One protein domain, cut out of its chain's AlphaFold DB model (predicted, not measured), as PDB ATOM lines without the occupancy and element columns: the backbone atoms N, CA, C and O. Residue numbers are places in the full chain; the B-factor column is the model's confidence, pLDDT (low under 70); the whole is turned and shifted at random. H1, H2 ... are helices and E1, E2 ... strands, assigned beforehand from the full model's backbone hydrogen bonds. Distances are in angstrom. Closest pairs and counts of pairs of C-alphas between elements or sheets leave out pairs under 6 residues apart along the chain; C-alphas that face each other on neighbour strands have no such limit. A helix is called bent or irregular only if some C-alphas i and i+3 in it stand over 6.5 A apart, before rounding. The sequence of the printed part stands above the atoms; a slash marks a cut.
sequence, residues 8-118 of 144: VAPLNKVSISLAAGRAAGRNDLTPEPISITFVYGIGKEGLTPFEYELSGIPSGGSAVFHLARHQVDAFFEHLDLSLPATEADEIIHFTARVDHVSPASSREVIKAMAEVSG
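AT A GLANCE: This is residues 8 to 118 of the 144 residues of an uncharacterized protein of Desulfococcus multivorans DSM 2059 (UniProt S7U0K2). The body is one twisted sheet of four antiparallel strands, with three short helices at its rim that only graze it. H1 and H2 meet over toward E3 and the first part of E4, while H3 sits alone by the end of E2, at the other end of the longest axis from the loop round Glu 87. The printed part has 111 residues, with three named helices and four named strands in the order E1, E2, H1, E3, H2, E4, H3; the sheet runs E2, E1, E4, E3, and the class is mixed, helices and strands. The whole is compact, with a radius of gyration of the C-alphas of 14.0 A and spans of 41 by 31 by 20 A.

HOW THE PARTS SIT: Start with E1, residues 12 to 21, an inner strand that forms a hairpin with E2, residues 34 to 39; look there for N 16 and O 36, 2.9 A apart. On the other side of E1 is E4, residues 91 to 103, antiparallel at 159 degrees, with N 17 and O 97 within hydrogen-bond range at 2.9 A. E4 also pairs with the edge strand E3, residues 62 to 68, antiparallel at 145 degrees, where N 94 and O 65 are 2.8 A apart. H1, residues 49 to 54, only grazes the sheet; its closest C-alpha pair with E3 is Leu 54 and Ala 63, 6.3 A. H2, residues 69 to 76, touches H1, closest at the C-alphas of Pro 49 and Phe 75, 5.4 A, at a steep tilt of 68 degrees, only just short of about perpendicular, the same way. H2 also only grazes the sheet, and it is irregular: C-alphas 70 and 73 are 7.1 A apart. H3, residues 106 to 116, only grazes the sheet, its C-alpha of Ala 112 being 6.6 A from that of Val 39, the closest pair with E2; it is apart from H1 and H2. Every O i to N i+4 pair is within hydrogen-bond range in H1 and H3, and 2 of 4 in H2.

IN THESE COORDINATES: Find C-alpha 12 at (30.596, -23.202, 44.773); from there E1 runs 27.9 A to residue 21. E2 spans 16.6 A, H1 9.2 A, E3 20.0 A and H2 11.6 A. E4 begins at C-alpha 91, (40.076, -46.692, 27.930), bends by 58 degrees at residue 100 and covers 34.3 A. H3 covers 15.5 A and ends at C-alpha 116, (30.289, -36.840, 53.196).

THE WHOLE: The two C-alphas farthest apart are those of Glu 87 and Ser 106, 41.8 A. The printed part has no cut. Look for the long links at residues 22 to 33, from E1 to E2, and 77 to 90, from H2 to E4. The mean pLDDT of the printed part is 91.8, and residue 118 is under 70.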
ATOM      1  N   VAL A   8      34.674 -22.600  38.558       96.69
ATOM      2  CA  VAL A   8      34.705 -23.610  39.619       96.69
ATOM      3  C   VAL A   8      35.753 -23.220  40.662       96.69
ATOM      4  O   VAL A   8      36.924 -23.011  40.346       96.69
ATOM      5  N   ALA A   9      35.309 -23.091  41.909       95.00
ATOM      6  CA  ALA A   9      36.110 -22.648  43.042       95.00
ATOM      7  C   ALA A   9      35.530 -23.235  44.344       95.00
ATOM      8  O   ALA A   9      34.380 -23.693  44.337       95.00
ATOM      9  N   PRO A  10      36.288 -23.222  45.458       94.25
ATOM     10  CA  PRO A  10      35.827 -23.727  46.752       94.25
ATOM     11  C   PRO A  10      34.445 -23.203  47.154       94.25
ATOM     12  O   PRO A  10      34.175 -22.009  47.034       94.25
ATOM     13  N   LEU A  11      33.595 -24.102  47.662       93.75
ATOM     14  CA  LEU A  11      32.241 -23.816  48.159       93.75
ATOM     15  C   LEU A  11      31.258 -23.288  47.105       93.75
ATOM     16  O   LEU A  11      30.173 -22.812  47.448       93.75
ATOM     17  N   ASN A  12      31.583 -23.406  45.820       95.88
ATOM     18  CA  ASN A  12      30.596 -23.202  44.773       95.88
ATOM     19  C   ASN A  12      29.735 -24.454  44.602       95.88
ATOM     20  O   ASN A  12      30.225 -25.582  44.603       95.88
ATOM     21  N   LYS A  13      28.441 -24.235  44.387       96.19
ATOM     22  CA  LYS A  13      27.555 -25.219  43.782       96.19
ATOM     23  C   LYS A  13      27.858 -25.272  42.291       96.19
ATOM     24  O   LYS A  13      27.756 -24.255  41.597       96.19
ATOM     25  N   VAL A  14      28.211 -26.458  41.820       96.69
ATOM     26  CA  VAL A  14      28.592 -26.716  40.435       96.69
ATOM     27  C   VAL A  14      27.611 -27.716  39.845       96.69
ATOM     28  O   VAL A  14      27.367 -28.769  40.433       96.69
ATOM     29  N   SER A  15      27.048 -27.375  38.690       96.69
ATOM     30  CA  SER A  15      26.272 -28.295  37.861       96.69
ATOM     31  C   SER A  15      27.060 -28.600  36.599       96.69
ATOM     32  O   SER A  15      27.556 -27.682  35.939       96.69
ATOM     33  N   ILE A  16      27.172 -29.883  36.278       96.69
ATOM     34  CA  ILE A  16      27.898 -30.371  35.113       96.69
ATOM     35  C   ILE A  16      27.067 -31.371  34.315       96.69
ATOM     36  O   ILE A  16      26.190 -32.047  34.859       96.69
ATOM     37  N   SER A  17      27.457 -31.528  33.058       96.44
ATOM     38  CA  SER A  17      27.022 -32.604  32.178       96.44
ATOM     39  C   SER A  17      28.237 -33.430  31.785       96.44
ATOM     40  O   SER A  17      29.167 -32.922  31.152       96.44
ATOM     41  N   LEU A  18      28.237 -34.702  32.174       95.88
ATOM     42  CA  LEU A  18      29.313 -35.642  31.890       95.88
ATOM     43  C   LEU A  18      28.927 -36.532  30.707       95.88
ATOM     44  O   LEU A  18      27.926 -37.243  30.756       95.88
ATOM     45  N   ALA A  19      29.736 -36.508  29.654       95.75
ATOM     46  CA  ALA A  19      29.637 -37.428  28.530       95.75
ATOM     47  C   ALA A  19      30.839 -38.379  28.513       95.75
ATOM     48  O   ALA A  19      31.947 -37.978  28.867       95.75
ATOM     49  N   ALA A  20      30.625 -39.618  28.082       95.19
ATOM     50  CA  ALA A  20      31.639 -40.649  27.981       95.19
ATOM     51  C   ALA A  20      31.497 -41.469  26.691       95.19
ATOM     52  O   ALA A  20      30.389 -41.779  26.234       95.19
ATOM     53  N   GLY A  21      32.629 -41.894  26.142       94.75
ATOM     54  CA  GLY A  21      32.671 -42.821  25.020       94.75
ATOM     55  C   GLY A  21      34.001 -43.540  24.873       94.75
ATOM     56  O   GLY A  21      34.971 -43.270  25.577       94.75
ATOM     57  N   ARG A  22      34.037 -44.478  23.930       93.44
ATOM     58  CA  ARG A  22      35.185 -45.367  23.680       93.44
ATOM     59  C   ARG A  22      36.297 -44.737  22.844       93.44
ATOM     60  O   ARG A  22      37.324 -45.355  22.601       93.44
ATOM     61  N   ALA A  23      36.080 -43.524  22.344       92.31
ATOM     62  CA  ALA A  23      37.095 -42.743  21.652       92.31
ATOM     63  C   ALA A  23      36.853 -41.251  21.884       92.31
ATOM     64  O   ALA A  23      35.734 -40.829  22.186       92.31
ATOM     65  N   ALA A  24      37.887 -40.441  21.673       89.50
ATOM     66  CA  ALA A  24      37.783 -38.992  21.762       89.50
ATOM     67  C   ALA A  24      36.652 -38.444  20.867       89.50
ATOM     68  O   ALA A  24      36.555 -38.776  19.685       89.50
ATOM     69  N   GLY A  25      35.793 -37.599  21.444       85.81
ATOM     70  CA  GLY A  25      34.662 -36.979  20.744       85.81
ATOM     71  C   GLY A  25      33.472 -37.907  20.468       85.81
ATOM     72  O   GLY A  25      32.519 -37.478  19.820       85.81
ATOM     73  N   ARG A  26      33.499 -39.160  20.943       89.12
ATOM     74  CA  ARG A  26      32.346 -40.069  20.914       89.12
ATOM     75  C   ARG A  26      31.681 -40.111  22.285       89.12
ATOM     76  O   ARG A  26      32.369 -40.112  23.295       89.12
ATOM     77  N   ASN A  27      30.352 -40.226  22.284       90.44
ATOM     78  CA  ASN A  27      29.523 -40.316  23.491       90.44
ATOM     79  C   ASN A  27      28.714 -41.629  23.513       90.44
ATOM     80  O   ASN A  27      27.532 -41.646  23.833       90.44
ATOM     81  N   ASP A  28      29.308 -42.734  23.059       91.44
ATOM     82  CA  ASP A  28      28.608 -44.011  22.872       91.44
ATOM     83  C   ASP A  28      28.389 -44.805  24.171       91.44
ATOM     84  O   ASP A  28      27.623 -45.767  24.165       91.44
ATOM     85  N   LEU A  29      29.038 -44.413  25.272       91.19
ATOM     86  CA  LEU A  29      28.804 -44.996  26.598       91.19
ATOM     87  C   LEU A  29      27.721 -44.234  27.370       91.19
ATOM     88  O   LEU A  29      27.031 -44.829  28.191       91.19
ATOM     89  N   THR A  30      27.536 -42.948  27.067       90.75
ATOM     90  CA  THR A  30      26.459 -42.107  27.611       90.75
ATOM     91  C   THR A  30      25.760 -41.361  26.463       90.75
ATOM     92  O   THR A  30      26.097 -40.204  26.181       90.75
ATOM     93  N   PRO A  31      24.805 -42.004  25.764       85.19
ATOM     94  CA  PRO A  31      24.063 -41.363  24.674       85.19
ATOM     95  C   PRO A  31      23.378 -40.062  25.111       85.19
ATOM     96  O   PRO A  31      23.316 -39.104  24.342       85.19
ATOM     97  N   GLU A  32      22.926 -40.022  26.365       90.00
ATOM     98  CA  GLU A  32      22.521 -38.808  27.067       90.00
ATOM     99  C   GLU A  32      23.573 -38.472  28.139       90.00
ATOM    100  O   GLU A  32      23.967 -39.369  28.892       90.00
ATOM    101  N   PRO A  33      24.059 -37.217  28.220       91.81
ATOM    102  CA  PRO A  33      24.997 -36.815  29.262       91.81
ATOM    103  C   PRO A  33      24.412 -36.989  30.666       91.81
ATOM    104  O   PRO A  33      23.255 -36.654  30.919       91.81
ATOM    105  N   ILE A  34      25.239 -37.448  31.601       93.56
ATOM    106  CA  ILE A  34      24.874 -37.593  33.010       93.56
ATOM    107  C   ILE A  34      24.952 -36.214  33.667       93.56
ATOM    108  O   ILE A  34      26.029 -35.617  33.746       93.56
ATOM    109  N   SER A  35      23.821 -35.696  34.143       94.25
ATOM    110  CA  SER A  35      23.782 -34.438  34.893       94.25
ATOM    111  C   SER A  35      24.122 -34.663  36.361       94.25
ATOM    112  O   SER A  35      23.466 -35.443  37.047       94.25
ATOM    113  N   ILE A  36      25.118 -33.935  36.862       93.38
ATOM    114  CA  ILE A  36      25.598 -34.049  38.243       93.38
ATOM    115  C   ILE A  36      25.616 -32.654  38.857       93.38
ATOM    116  O   ILE A  36      25.975 -31.674  38.205       93.38
ATOM    117  N   THR A  37      25.193 -32.539  40.113       94.25
ATOM    118  CA  THR A  37      25.289 -31.290  40.873       94.25
ATOM    119  C   THR A  37      25.831 -31.570  42.258       94.25
ATOM    120  O   THR A  37      25.291 -32.406  42.976       94.25
ATOM    121  N   PHE A  38      26.875 -30.843  42.634       93.50
ATOM    122  CA  PHE A  38      27.573 -31.018  43.901       93.50
ATOM    123  C   PHE A  38      28.141 -29.682  44.393       93.50
ATOM    124  O   PHE A  38      28.093 -28.670  43.686       93.50
ATOM    125  N   VAL A  39      28.641 -29.664  45.629       94.19
ATOM    126  CA  VAL A  39      29.376 -28.519  46.176       94.19
ATOM    127  C   VAL A  39      30.865 -28.834  46.119       94.19
ATOM    128  O   VAL A  39      31.311 -29.804  46.723       94.19
ATOM    129  N   TYR A  40      31.617 -28.014  45.391       94.81
ATOM    130  CA  TYR A  40      33.035 -28.236  45.128       94.81
ATOM    131  C   TYR A  40      33.888 -28.040  46.390       94.81
ATOM    132  O   TYR A  40      33.803 -26.995  47.051       94.81
ATOM    133  N   GLY A  41      34.756 -29.012  46.681       92.25
ATOM    134  CA  GLY A  41      35.720 -28.947  47.782       92.25
ATOM    135  C   GLY A  41      35.182 -29.382  49.142       92.25
ATOM    136  O   GLY A  41      35.695 -28.925  50.163       92.25
ATOM    137  N   ILE A  42      34.156 -30.238  49.169       87.75
ATOM    138  CA  ILE A  42      33.586 -30.822  50.397       87.75
ATOM    139  C   ILE A  42      33.859 -32.340  50.454       87.75
ATOM    140  O   ILE A  42      33.072 -33.097  50.998       87.75
ATOM    141  N   GLY A  43      34.966 -32.836  49.897       80.50
ATOM    142  CA  GLY A  43      35.384 -34.230  50.106       80.50
ATOM    143  C   GLY A  43      35.984 -34.451  51.503       80.50
ATOM    144  O   GLY A  43      36.546 -33.529  52.097       80.50
ATOM    145  N   LYS A  44      35.888 -35.679  52.039       75.81
ATOM    146  CA  LYS A  44      36.470 -36.043  53.354       75.81
ATOM    147  C   LYS A  44      37.978 -35.782  53.418       75.81
ATOM    148  O   LYS A  44      38.468 -35.261  54.413       75.81
ATOM    149  N   GLU A  45      38.674 -36.129  52.340       80.94
ATOM    150  CA  GLU A  45      40.133 -36.051  52.207       80.94
ATOM    151  C   GLU A  45      40.573 -34.836  51.362       80.94
ATOM    152  O   GLU A  45      41.707 -34.762  50.893       80.94
ATOM    153  N   GLY A  46      39.677 -33.861  51.159       84.88
ATOM    154  CA  GLY A  46      39.908 -32.706  50.291       84.88
ATOM    155  C   GLY A  46      39.306 -32.879  48.898       84.88
ATOM    156  O   GLY A  46      38.179 -33.348  48.770       84.88
ATOM    157  N   LEU A  47      40.026 -32.424  47.867       90.38
ATOM    158  CA  LEU A  47      39.580 -32.508  46.472       90.38
ATOM    159  C   LEU A  47      39.843 -33.901  45.901       90.38
ATOM    160  O   LEU A  47      40.961 -34.409  46.006       90.38
ATOM    161  N   THR A  48      38.840 -34.467  45.237       91.50
ATOM    162  CA  THR A  48      38.993 -35.704  44.456       91.50
ATOM    163  C   THR A  48      39.811 -35.458  43.179       91.50
ATOM    164  O   THR A  48      39.875 -34.315  42.704       91.50
ATOM    165  N   PRO A  49      40.403 -36.497  42.553       94.12
ATOM    166  CA  PRO A  49      41.051 -36.373  41.243       94.12
ATOM    167  C   PRO A  49      40.157 -35.705  40.191       94.12
ATOM    168  O   PRO A  49      40.610 -34.830  39.456       94.12
ATOM    169  N   PHE A  50      38.868 -36.052  40.171       94.69
ATOM    170  CA  PHE A  50      37.901 -35.411  39.291       94.69
ATOM    171  C   PHE A  50      37.711 -33.916  39.583       94.69
ATOM    172  O   PHE A  50      37.664 -33.101  38.661       94.69
ATOM    173  N   GLU A  51      37.618 -33.529  40.855       94.62
ATOM    174  CA  GLU A  51      37.498 -32.117  41.220       94.62
ATOM    175  C   GLU A  51      38.745 -31.316  40.820       94.62
ATOM    176  O   GLU A  51      38.609 -30.180  40.365       94.62
ATOM    177  N   TYR A  52      39.947 -31.896  40.893       95.06
ATOM    178  CA  TYR A  52      41.149 -31.226  40.388       95.06
ATOM    179  C   TYR A  52      41.045 -30.877  38.896       95.06
ATOM    180  O   TYR A  52      41.387 -29.753  38.528       95.06
ATOM    181  N   GLU A  53      40.510 -31.775  38.061       96.31
ATOM    182  CA  GLU A  53      40.304 -31.508  36.627       96.31
ATOM    183  C   GLU A  53      39.311 -30.367  36.364       96.31
ATOM    184  O   GLU A  53      39.395 -29.686  35.344       96.31
ATOM    185  N   LEU A  54      38.363 -30.130  37.274       96.44
ATOM    186  CA  LEU A  54      37.369 -29.065  37.130       96.44
ATOM    187  C   LEU A  54      37.840 -27.702  37.641       96.44
ATOM    188  O   LEU A  54      37.184 -26.693  37.371       96.44
ATOM    189  N   SER A  55      38.939 -27.648  38.392       96.44
ATOM    190  CA  SER A  55      39.368 -26.443  39.098       96.44
ATOM    191  C   SER A  55      39.567 -25.248  38.159       96.44
ATOM    192  O   SER A  55      40.285 -25.322  37.164       96.44
ATOM    193  N   GLY A  56      38.926 -24.117  38.465       95.75
ATOM    194  CA  GLY A  56      39.049 -22.890  37.677       95.75
ATOM    195  C   GLY A  56      38.332 -22.906  36.323       95.75
ATOM    196  O   GLY A  56      38.353 -21.888  35.628       95.75
ATOM    197  N   ILE A  57      37.658 -23.999  35.943       97.31
ATOM    198  CA  ILE A  57      36.906 -24.042  34.687       97.31
ATOM    199  C   ILE A  57      35.691 -23.104  34.784       97.31
ATOM    200  O   ILE A  57      34.903 -23.203  35.730       97.31
ATOM    201  N   PRO A  58      35.514 -22.171  33.831       96.44
ATOM    202  CA  PRO A  58      34.360 -21.284  33.801       96.44
ATOM    203  C   PRO A  58      33.071 -22.023  33.431       96.44
ATOM    204  O   PRO A  58      33.093 -23.023  32.717       96.44
ATOM    205  N   SER A  59      31.926 -21.463  33.824       95.88
ATOM    206  CA  SER A  59      30.621 -21.863  33.281       95.88
ATOM    207  C   SER A  59      30.640 -21.788  31.747       95.88
ATOM    208  O   SER A  59      31.066 -20.788  31.171       95.88
ATOM    209  N   GLY A  60      30.186 -22.848  31.086       95.56
ATOM    210  CA  GLY A  60      30.281 -23.049  29.640       95.56
ATOM    211  C   GLY A  60      31.596 -23.674  29.158       95.56
ATOM    212  O   GLY A  60      31.666 -24.061  27.994       95.56
ATOM    213  N   GLY A  61      32.612 -23.787  30.017       96.31
ATOM    214  CA  GLY A  61      33.854 -24.509  29.742       96.31
ATOM    215  C   GLY A  61      33.717 -26.021  29.937       96.31
ATOM    216  O   GLY A  61      32.697 -26.508  30.430       96.31
ATOM    217  N   SER A  62      34.764 -26.760  29.566       96.44
ATOM    218  CA  SER A  62      34.798 -28.220  29.693       96.44
ATOM    219  C   SER A  62      36.186 -28.737  30.061       96.44
ATOM    220  O   SER A  62      37.185 -28.197  29.587       96.44
ATOM    221  N   ALA A  63      36.226 -29.824  30.831       96.31
ATOM    222  CA  ALA A  63      37.396 -30.681  31.006       96.31
ATOM    223  C   ALA A  63      37.276 -31.913  30.101       96.31
ATOM    224  O   ALA A  63      36.180 -32.453  29.916       96.31
ATOM    225  N   VAL A  64      38.402 -32.377  29.562       96.12
ATOM    226  CA  VAL A  64      38.486 -33.620  28.787       96.12
ATOM    227  C   VAL A  64      39.605 -34.462  29.373       96.12
ATOM    228  O   VAL A  64      40.746 -34.018  29.440       96.12
ATOM    229  N   PHE A  65      39.275 -35.686  29.762       95.88
ATOM    230  CA  PHE A  65      40.206 -36.631  30.371       95.88
ATOM    231  C   PHE A  65      39.861 -38.055  29.929       95.88
ATOM    232  O   PHE A  65      38.825 -38.300  29.308       95.88
ATOM    233  N   HIS A  66      40.758 -39.000  30.188       95.56
ATOM    234  CA  HIS A  66      40.556 -40.403  29.848       95.56
ATOM    235  C   HIS A  66      41.096 -41.296  30.957       95.56
ATOM    236  O   HIS A  66      42.097 -40.968  31.588       95.56
ATOM    237  N   LEU A  67      40.412 -42.409  31.191       95.75
ATOM    238  CA  LEU A  67      40.683 -43.328  32.292       95.75
ATOM    239  C   LEU A  67      40.502 -44.756  31.794       95.75
ATOM    240  O   LEU A  67      39.610 -45.009  30.985       95.75
ATOM    241  N   ALA A  68      41.289 -45.702  32.300       95.12
ATOM    242  CA  ALA A  68      40.921 -47.108  32.171       95.12
ATOM    243  C   ALA A  68      39.669 -47.395  33.018       95.12
ATOM    244  O   ALA A  68      39.481 -46.782  34.073       95.12
ATOM    245  N   ARG A  69      38.814 -48.338  32.597       92.94
ATOM    246  CA  ARG A  69      37.554 -48.645  33.300       92.94
ATOM    247  C   ARG A  69      37.755 -48.947  34.787       92.94
ATOM    248  O   ARG A  69      36.941 -48.505  35.599       92.94
ATOM    249  N   HIS A  70      38.831 -49.645  35.152       92.88
ATOM    250  CA  HIS A  70      39.154 -49.960  36.549       92.88
ATOM    251  C   HIS A  70      39.543 -48.736  37.403       92.88
ATOM    252  O   HIS A  70      39.550 -48.830  38.626       92.88
ATOM    253  N   GLN A  71      39.874 -47.596  36.789       94.12
ATOM    254  CA  GLN A  71      40.246 -46.360  37.490       94.12
ATOM    255  C   GLN A  71      39.049 -45.440  37.749       94.12
ATOM    256  O   GLN A  71      39.163 -44.523  38.558       94.12
ATOM    257  N   VAL A  72      37.916 -45.661  37.068       92.88
ATOM    258  CA  VAL A  72      36.744 -44.767  37.106       92.88
ATOM    259  C   VAL A  72      36.252 -44.561  38.537       92.88
ATOM    260  O   VAL A  72      36.169 -43.422  38.990       92.88
ATOM    261  N   ASP A  73      35.997 -45.644  39.267       90.50
ATOM    262  CA  ASP A  73      35.415 -45.573  40.611       90.50
ATOM    263  C   ASP A  73      36.355 -44.834  41.586       90.50
ATOM    264  O   ASP A  73      35.918 -44.023  42.395       90.50
ATOM    265  N   ALA A  74      37.671 -45.041  41.457       91.06
ATOM    266  CA  ALA A  74      38.673 -44.348  42.269       91.06
ATOM    267  C   ALA A  74      38.833 -42.864  41.894       91.06
ATOM    268  O   ALA A  74      39.166 -42.049  42.747       91.06
ATOM    269  N   PHE A  75      38.622 -42.507  40.627       93.88
ATOM    270  CA  PHE A  75      38.780 -41.137  40.139       93.88
ATOM    271  C   PHE A  75      37.596 -40.235  40.516       93.88
ATOM    272  O   PHE A  75      37.788 -39.065  40.852       93.88
ATOM    273  N   PHE A  76      36.379 -40.781  40.451       91.06
ATOM    274  CA  PHE A  76      35.136 -40.082  40.794       91.06
ATOM    275  C   PHE A  76      34.757 -40.209  42.279       91.06
ATOM    276  O   PHE A  76      33.918 -39.444  42.760       91.06
ATOM    277  N   GLU A  77      35.397 -41.130  43.005       88.69
ATOM    278  CA  GLU A  77      35.221 -41.431  44.429       88.69
ATOM    279  C   GLU A  77      33.754 -41.593  44.857       88.69
ATOM    280  O   GLU A  77      33.200 -42.687  44.848       88.69
ATOM    281  N   HIS A  78      33.135 -40.499  45.294       79.38
ATOM    282  CA  HIS A  78      31.794 -40.460  45.865       79.38
ATOM    283  C   HIS A  78      30.711 -40.144  44.824       79.38
ATOM    284  O   HIS A  78      29.525 -40.143  45.158       79.38
ATOM    285  N   LEU A  79      31.098 -39.853  43.579       83.38
ATOM    286  CA  LEU A  79      30.168 -39.691  42.467       83.38
ATOM    287  C   LEU A  79      29.920 -41.054  41.816       83.38
ATOM    288  O   LEU A  79      30.770 -41.579  41.099       83.38
ATOM    289  N   ASP A  80      28.737 -41.612  42.059       77.50
ATOM    290  CA  ASP A  80      28.309 -42.866  41.443       77.50
ATOM    291  C   ASP A  80      27.907 -42.631  39.977       77.50
ATOM    292  O   ASP A  80      26.931 -41.934  39.679       77.50
ATOM    293  N   LEU A  81      28.691 -43.188  39.051       84.44
ATOM    294  CA  LEU A  81      28.440 -43.114  37.616       84.44
ATOM    295  C   LEU A  81      27.931 -44.459  37.105       84.44
ATOM    296  O   LEU A  81      28.682 -45.428  36.990       84.44
ATOM    297  N   SER A  82      26.667 -44.490  36.688       83.00
ATOM    298  CA  SER A  82      26.102 -45.655  36.007       83.00
ATOM    299  C   SER A  82      26.583 -45.704  34.553       83.00
ATOM    300  O   SER A  82      25.950 -45.166  33.644       83.00
ATOM    301  N   LEU A  83      27.753 -46.310  34.342       86.19
ATOM    302  CA  LEU A  83      28.307 -46.598  33.018       86.19
ATOM    303  C   LEU A  83      28.011 -48.053  32.621       86.19
ATOM    304  O   LEU A  83      28.022 -48.939  33.481       86.19
ATOM    305  N   PRO A  84      27.786 -48.342  31.327       86.56
ATOM    306  CA  PRO A  84      27.598 -49.713  30.869       86.56
ATOM    307  C   PRO A  84      28.850 -50.566  31.128       86.56
ATOM    308  O   PRO A  84      29.983 -50.073  31.123       86.56
ATOM    309  N   ALA A  85      28.639 -51.869  31.328       82.44
ATOM    310  CA  ALA A  85      29.726 -52.824  31.510       82.44
ATOM    311  C   ALA A  85      30.666 -52.827  30.291       82.44
ATOM    312  O   ALA A  85      30.222 -52.830  29.140       82.44
ATOM    313  N   THR A  86      31.962 -52.798  30.574       85.00
ATOM    314  CA  THR A  86      33.086 -52.696  29.631       85.00
ATOM    315  C   THR A  86      34.257 -53.511  30.179       85.00
ATOM    316  O   THR A  86      34.235 -53.909  31.349       85.00
ATOM    317  N   GLU A  87      35.265 -53.785  29.352       87.31
ATOM    318  CA  GLU A  87      36.458 -54.513  29.803       87.31
ATOM    319  C   GLU A  87      37.282 -53.650  30.776       87.31
ATOM    320  O   GLU A  87      37.355 -52.431  30.628       87.31
ATOM    321  N   ALA A  88      37.927 -54.258  31.775       84.31
ATOM    322  CA  ALA A  88      38.595 -53.518  32.859       84.31
ATOM    323  C   ALA A  88      39.727 -52.579  32.383       84.31
ATOM    324  O   ALA A  88      39.958 -51.525  32.987       84.31
ATOM    325  N   ASP A  89      40.405 -52.949  31.294       91.88
ATOM    326  CA  ASP A  89      41.497 -52.183  30.678       91.88
ATOM    327  C   ASP A  89      41.028 -51.299  29.510       91.88
ATOM    328  O   ASP A  89      41.836 -50.627  28.867       91.88
ATOM    329  N   GLU A  90      39.723 -51.277  29.217       93.56
ATOM    330  CA  GLU A  90      39.162 -50.401  28.193       93.56
ATOM    331  C   GLU A  90      39.340 -48.936  28.608       93.56
ATOM    332  O   GLU A  90      38.975 -48.536  29.720       93.56
ATOM    333  N   ILE A  91      39.912 -48.129  27.711       95.44
ATOM    334  CA  ILE A  91      40.076 -46.692  27.930       95.44
ATOM    335  C   ILE A  91      38.771 -45.980  27.582       95.44
ATOM    336  O   ILE A  91      38.278 -46.051  26.457       95.44
ATOM    337  N   ILE A  92      38.247 -45.246  28.555       95.81
ATOM    338  CA  ILE A  92      37.046 -44.433  28.438       95.81
ATOM    339  C   ILE A  92      37.459 -42.969  28.350       95.81
ATOM    340  O   ILE A  92      38.217 -42.466  29.177       95.81
ATOM    341  N   HIS A  93      36.935 -42.275  27.347       96.50
ATOM    342  CA  HIS A  93      37.119 -40.846  27.149       96.50
ATOM    343  C   HIS A  93      35.934 -40.095  27.737       96.50
ATOM    344  O   HIS A  93      34.797 -40.348  27.346       96.50
ATOM    345  N   PHE A  94      36.204 -39.146  28.628       96.56
ATOM    346  CA  PHE A  94      35.201 -38.317  29.282       96.56
ATOM    347  C   PHE A  94      35.282 -36.870  28.806       96.56
ATOM    348  O   PHE A  94      36.351 -36.333  28.514       96.56
ATOM    349  N   THR A  95      34.130 -36.215  28.760       97.06
ATOM    350  CA  THR A  95      34.000 -34.766  28.618       97.06
ATOM    351  C   THR A  95      33.050 -34.273  29.696       97.06
ATOM    352  O   THR A  95      31.860 -34.577  29.660       97.06
ATOM    353  N   ALA A  96      33.573 -33.515  30.655       96.81
ATOM    354  CA  ALA A  96      32.782 -32.877  31.696       96.81
ATOM    355  C   ALA A  96      32.569 -31.413  31.319       96.81
ATOM    356  O   ALA A  96      33.512 -30.622  31.328       96.81
ATOM    357  N   ARG A  97      31.338 -31.045  30.968       97.38
ATOM    358  CA  ARG A  97      30.965 -29.657  30.695       97.38
ATOM    359  C   ARG A  97      30.462 -29.005  31.973       97.38
ATOM    360  O   ARG A  97      29.567 -29.543  32.616       97.38
ATOM    361  N   VAL A  98      30.991 -27.833  32.308       97.69
ATOM    362  CA  VAL A  98      30.482 -27.018  33.413       97.69
ATOM    363  C   VAL A  98      29.289 -26.220  32.910       97.69
ATOM    364  O   VAL A  98      29.444 -25.283  32.130       97.69
ATOM    365  N   ASP A  99      28.087 -26.579  33.345       97.19
ATOM    366  CA  ASP A  99      26.861 -25.928  32.885       97.19
ATOM    367  C   ASP A  99      26.572 -24.661  33.685       97.19
ATOM    368  O   ASP A  99      26.188 -23.633  33.122       97.19
ATOM    369  N   HIS A 100      26.781 -24.717  35.002       96.12
ATOM    370  CA  HIS A 100      26.504 -23.598  35.892       96.12
ATOM    371  C   HIS A 100      27.404 -23.609  37.126       96.12
ATOM    372  O   HIS A 100      27.628 -24.654  37.740       96.12
ATOM    373  N   VAL A 101      27.854 -22.419  37.531       96.56
ATOM    374  CA  VAL A 101      28.599 -22.202  38.772       96.56
ATOM    375  C   VAL A 101      27.989 -21.044  39.553       96.56
ATOM    376  O   VAL A 101      27.847 -19.925  39.053       96.56
ATOM    377  N   SER A 102      27.675 -21.296  40.819       95.81
ATOM    378  CA  SER A 102      27.178 -20.282  41.753       95.81
ATOM    379  C   SER A 102      27.713 -20.520  43.159       95.81
ATOM    380  O   SER A 102      27.975 -21.671  43.498       95.81
ATOM    381  N   PRO A 103      27.797 -19.489  44.015       95.50
ATOM    382  CA  PRO A 103      28.061 -19.694  45.436       95.50
ATOM    383  C   PRO A 103      27.041 -20.668  46.037       95.50
ATOM    384  O   PRO A 103      25.837 -20.504  45.814       95.50
ATOM    385  N   ALA A 104      27.495 -21.680  46.777       95.69
ATOM    386  CA  ALA A 104      26.578 -22.542  47.512       95.69
ATOM    387  C   ALA A 104      25.990 -21.778  48.704       95.69
ATOM    388  O   ALA A 104      26.675 -21.010  49.385       95.69
ATOM    389  N   SER A 105      24.711 -22.003  48.990       95.75
ATOM    390  CA  SER A 105      24.116 -21.501  50.228       95.75
ATOM    391  C   SER A 105      24.682 -22.248  51.438       95.75
ATOM    392  O   SER A 105      25.070 -23.413  51.344       95.75
ATOM    393  N   SER A 106      24.647 -21.628  52.622       95.19
ATOM    394  CA  SER A 106      25.083 -22.285  53.864       95.19
ATOM    395  C   SER A 106      24.358 -23.612  54.109       95.19
ATOM    396  O   SER A 106      24.962 -24.569  54.578       95.19
ATOM    397  N   ARG A 107      23.072 -23.702  53.742       94.94
ATOM    398  CA  ARG A 107      22.289 -24.941  53.852       94.94
ATOM    399  C   ARG A 107      22.826 -26.044  52.937       94.94
ATOM    400  O   ARG A 107      22.868 -27.195  53.356       94.94
ATOM    401  N   GLU A 108      23.205 -25.710  51.707       94.31
ATOM    402  CA  GLU A 108      23.771 -26.672  50.752       94.31
ATOM    403  C   GLU A 108      25.156 -27.144  51.191       94.31
ATOM    404  O   GLU A 108      25.417 -28.341  51.141       94.31
ATOM    405  N   VAL A 109      25.994 -26.237  51.704       93.75
ATOM    406  CA  VAL A 109      27.300 -26.582  52.289       93.75
ATOM    407  C   VAL A 109      27.126 -27.556  53.455       93.75
ATOM    408  O   VAL A 109      27.732 -28.621  53.453       93.75
ATOM    409  N   ILE A 110      26.248 -27.245  54.417       92.19
ATOM    410  CA  ILE A 110      25.991 -28.115  55.578       92.19
ATOM    411  C   ILE A 110      25.453 -29.483  55.135       92.19
ATOM    412  O   ILE A 110      25.872 -30.505  55.673       92.19
ATOM    413  N   LYS A 111      24.544 -29.519  54.150       91.69
ATOM    414  CA  LYS A 111      24.003 -30.773  53.608       91.69
ATOM    415  C   LYS A 111      25.104 -31.633  52.985       91.69
ATOM    416  O   LYS A 111      25.204 -32.802  53.336       91.69
ATOM    417  N   ALA A 112      25.939 -31.041  52.133       89.88
ATOM    418  CA  ALA A 112      27.055 -31.738  51.502       89.88
ATOM    419  C   ALA A 112      28.062 -32.252  52.545       89.88
ATOM    420  O   ALA A 112      28.459 -33.410  52.493       89.88
ATOM    421  N   MET A 113      28.403 -31.436  53.553       89.69
ATOM    422  CA  MET A 113      29.279 -31.843  54.661       89.69
ATOM    423  C   MET A 113      28.708 -33.032  55.444       89.69
ATOM    424  O   MET A 113      29.439 -33.960  55.785       89.69
ATOM    425  N   ALA A 114      27.401 -33.019  55.721       89.06
ATOM    426  CA  ALA A 114      26.731 -34.108  56.422       89.06
ATOM    427  C   ALA A 114      26.740 -35.409  55.603       89.06
ATOM    428  O   ALA A 114      27.037 -36.469  56.153       89.06
ATOM    429  N   GLU A 115      26.468 -35.325  54.296       85.00
ATOM    430  CA  GLU A 115      26.489 -36.466  53.370       85.00
ATOM    431  C   GLU A 115      27.874 -37.108  53.306       85.00
ATOM    432  O   GLU A 115      27.990 -38.330  53.432       85.00
ATOM    433  N   VAL A 116      28.933 -36.297  53.205       81.75
ATOM    434  CA  VAL A 116      30.289 -36.840  53.196       81.75
ATOM    435  C   VAL A 116      30.701 -37.363  54.558       81.75
ATOM    436  O   VAL A 116      31.320 -38.404  54.592       81.75
ATOM    437  N   SER A 117      30.334 -36.763  55.693       73.69
ATOM    438  CA  SER A 117      30.806 -37.204  57.023       73.69
ATOM    439  C   SER A 117      30.348 -38.608  57.465       73.69
ATOM    440  O   SER A 117      30.773 -39.098  58.509       73.69
ATOM    441  N   GLY A 118      29.558 -39.301  56.643       60.75
ATOM    442  CA  GLY A 118      28.899 -40.547  56.996       60.75
ATOM    443  C   GLY A 118      27.548 -40.210  57.594       60.75
ATOM    444  O   GLY A 118      27.454 -39.711  58.713       60.75
TER     445      GLY A 118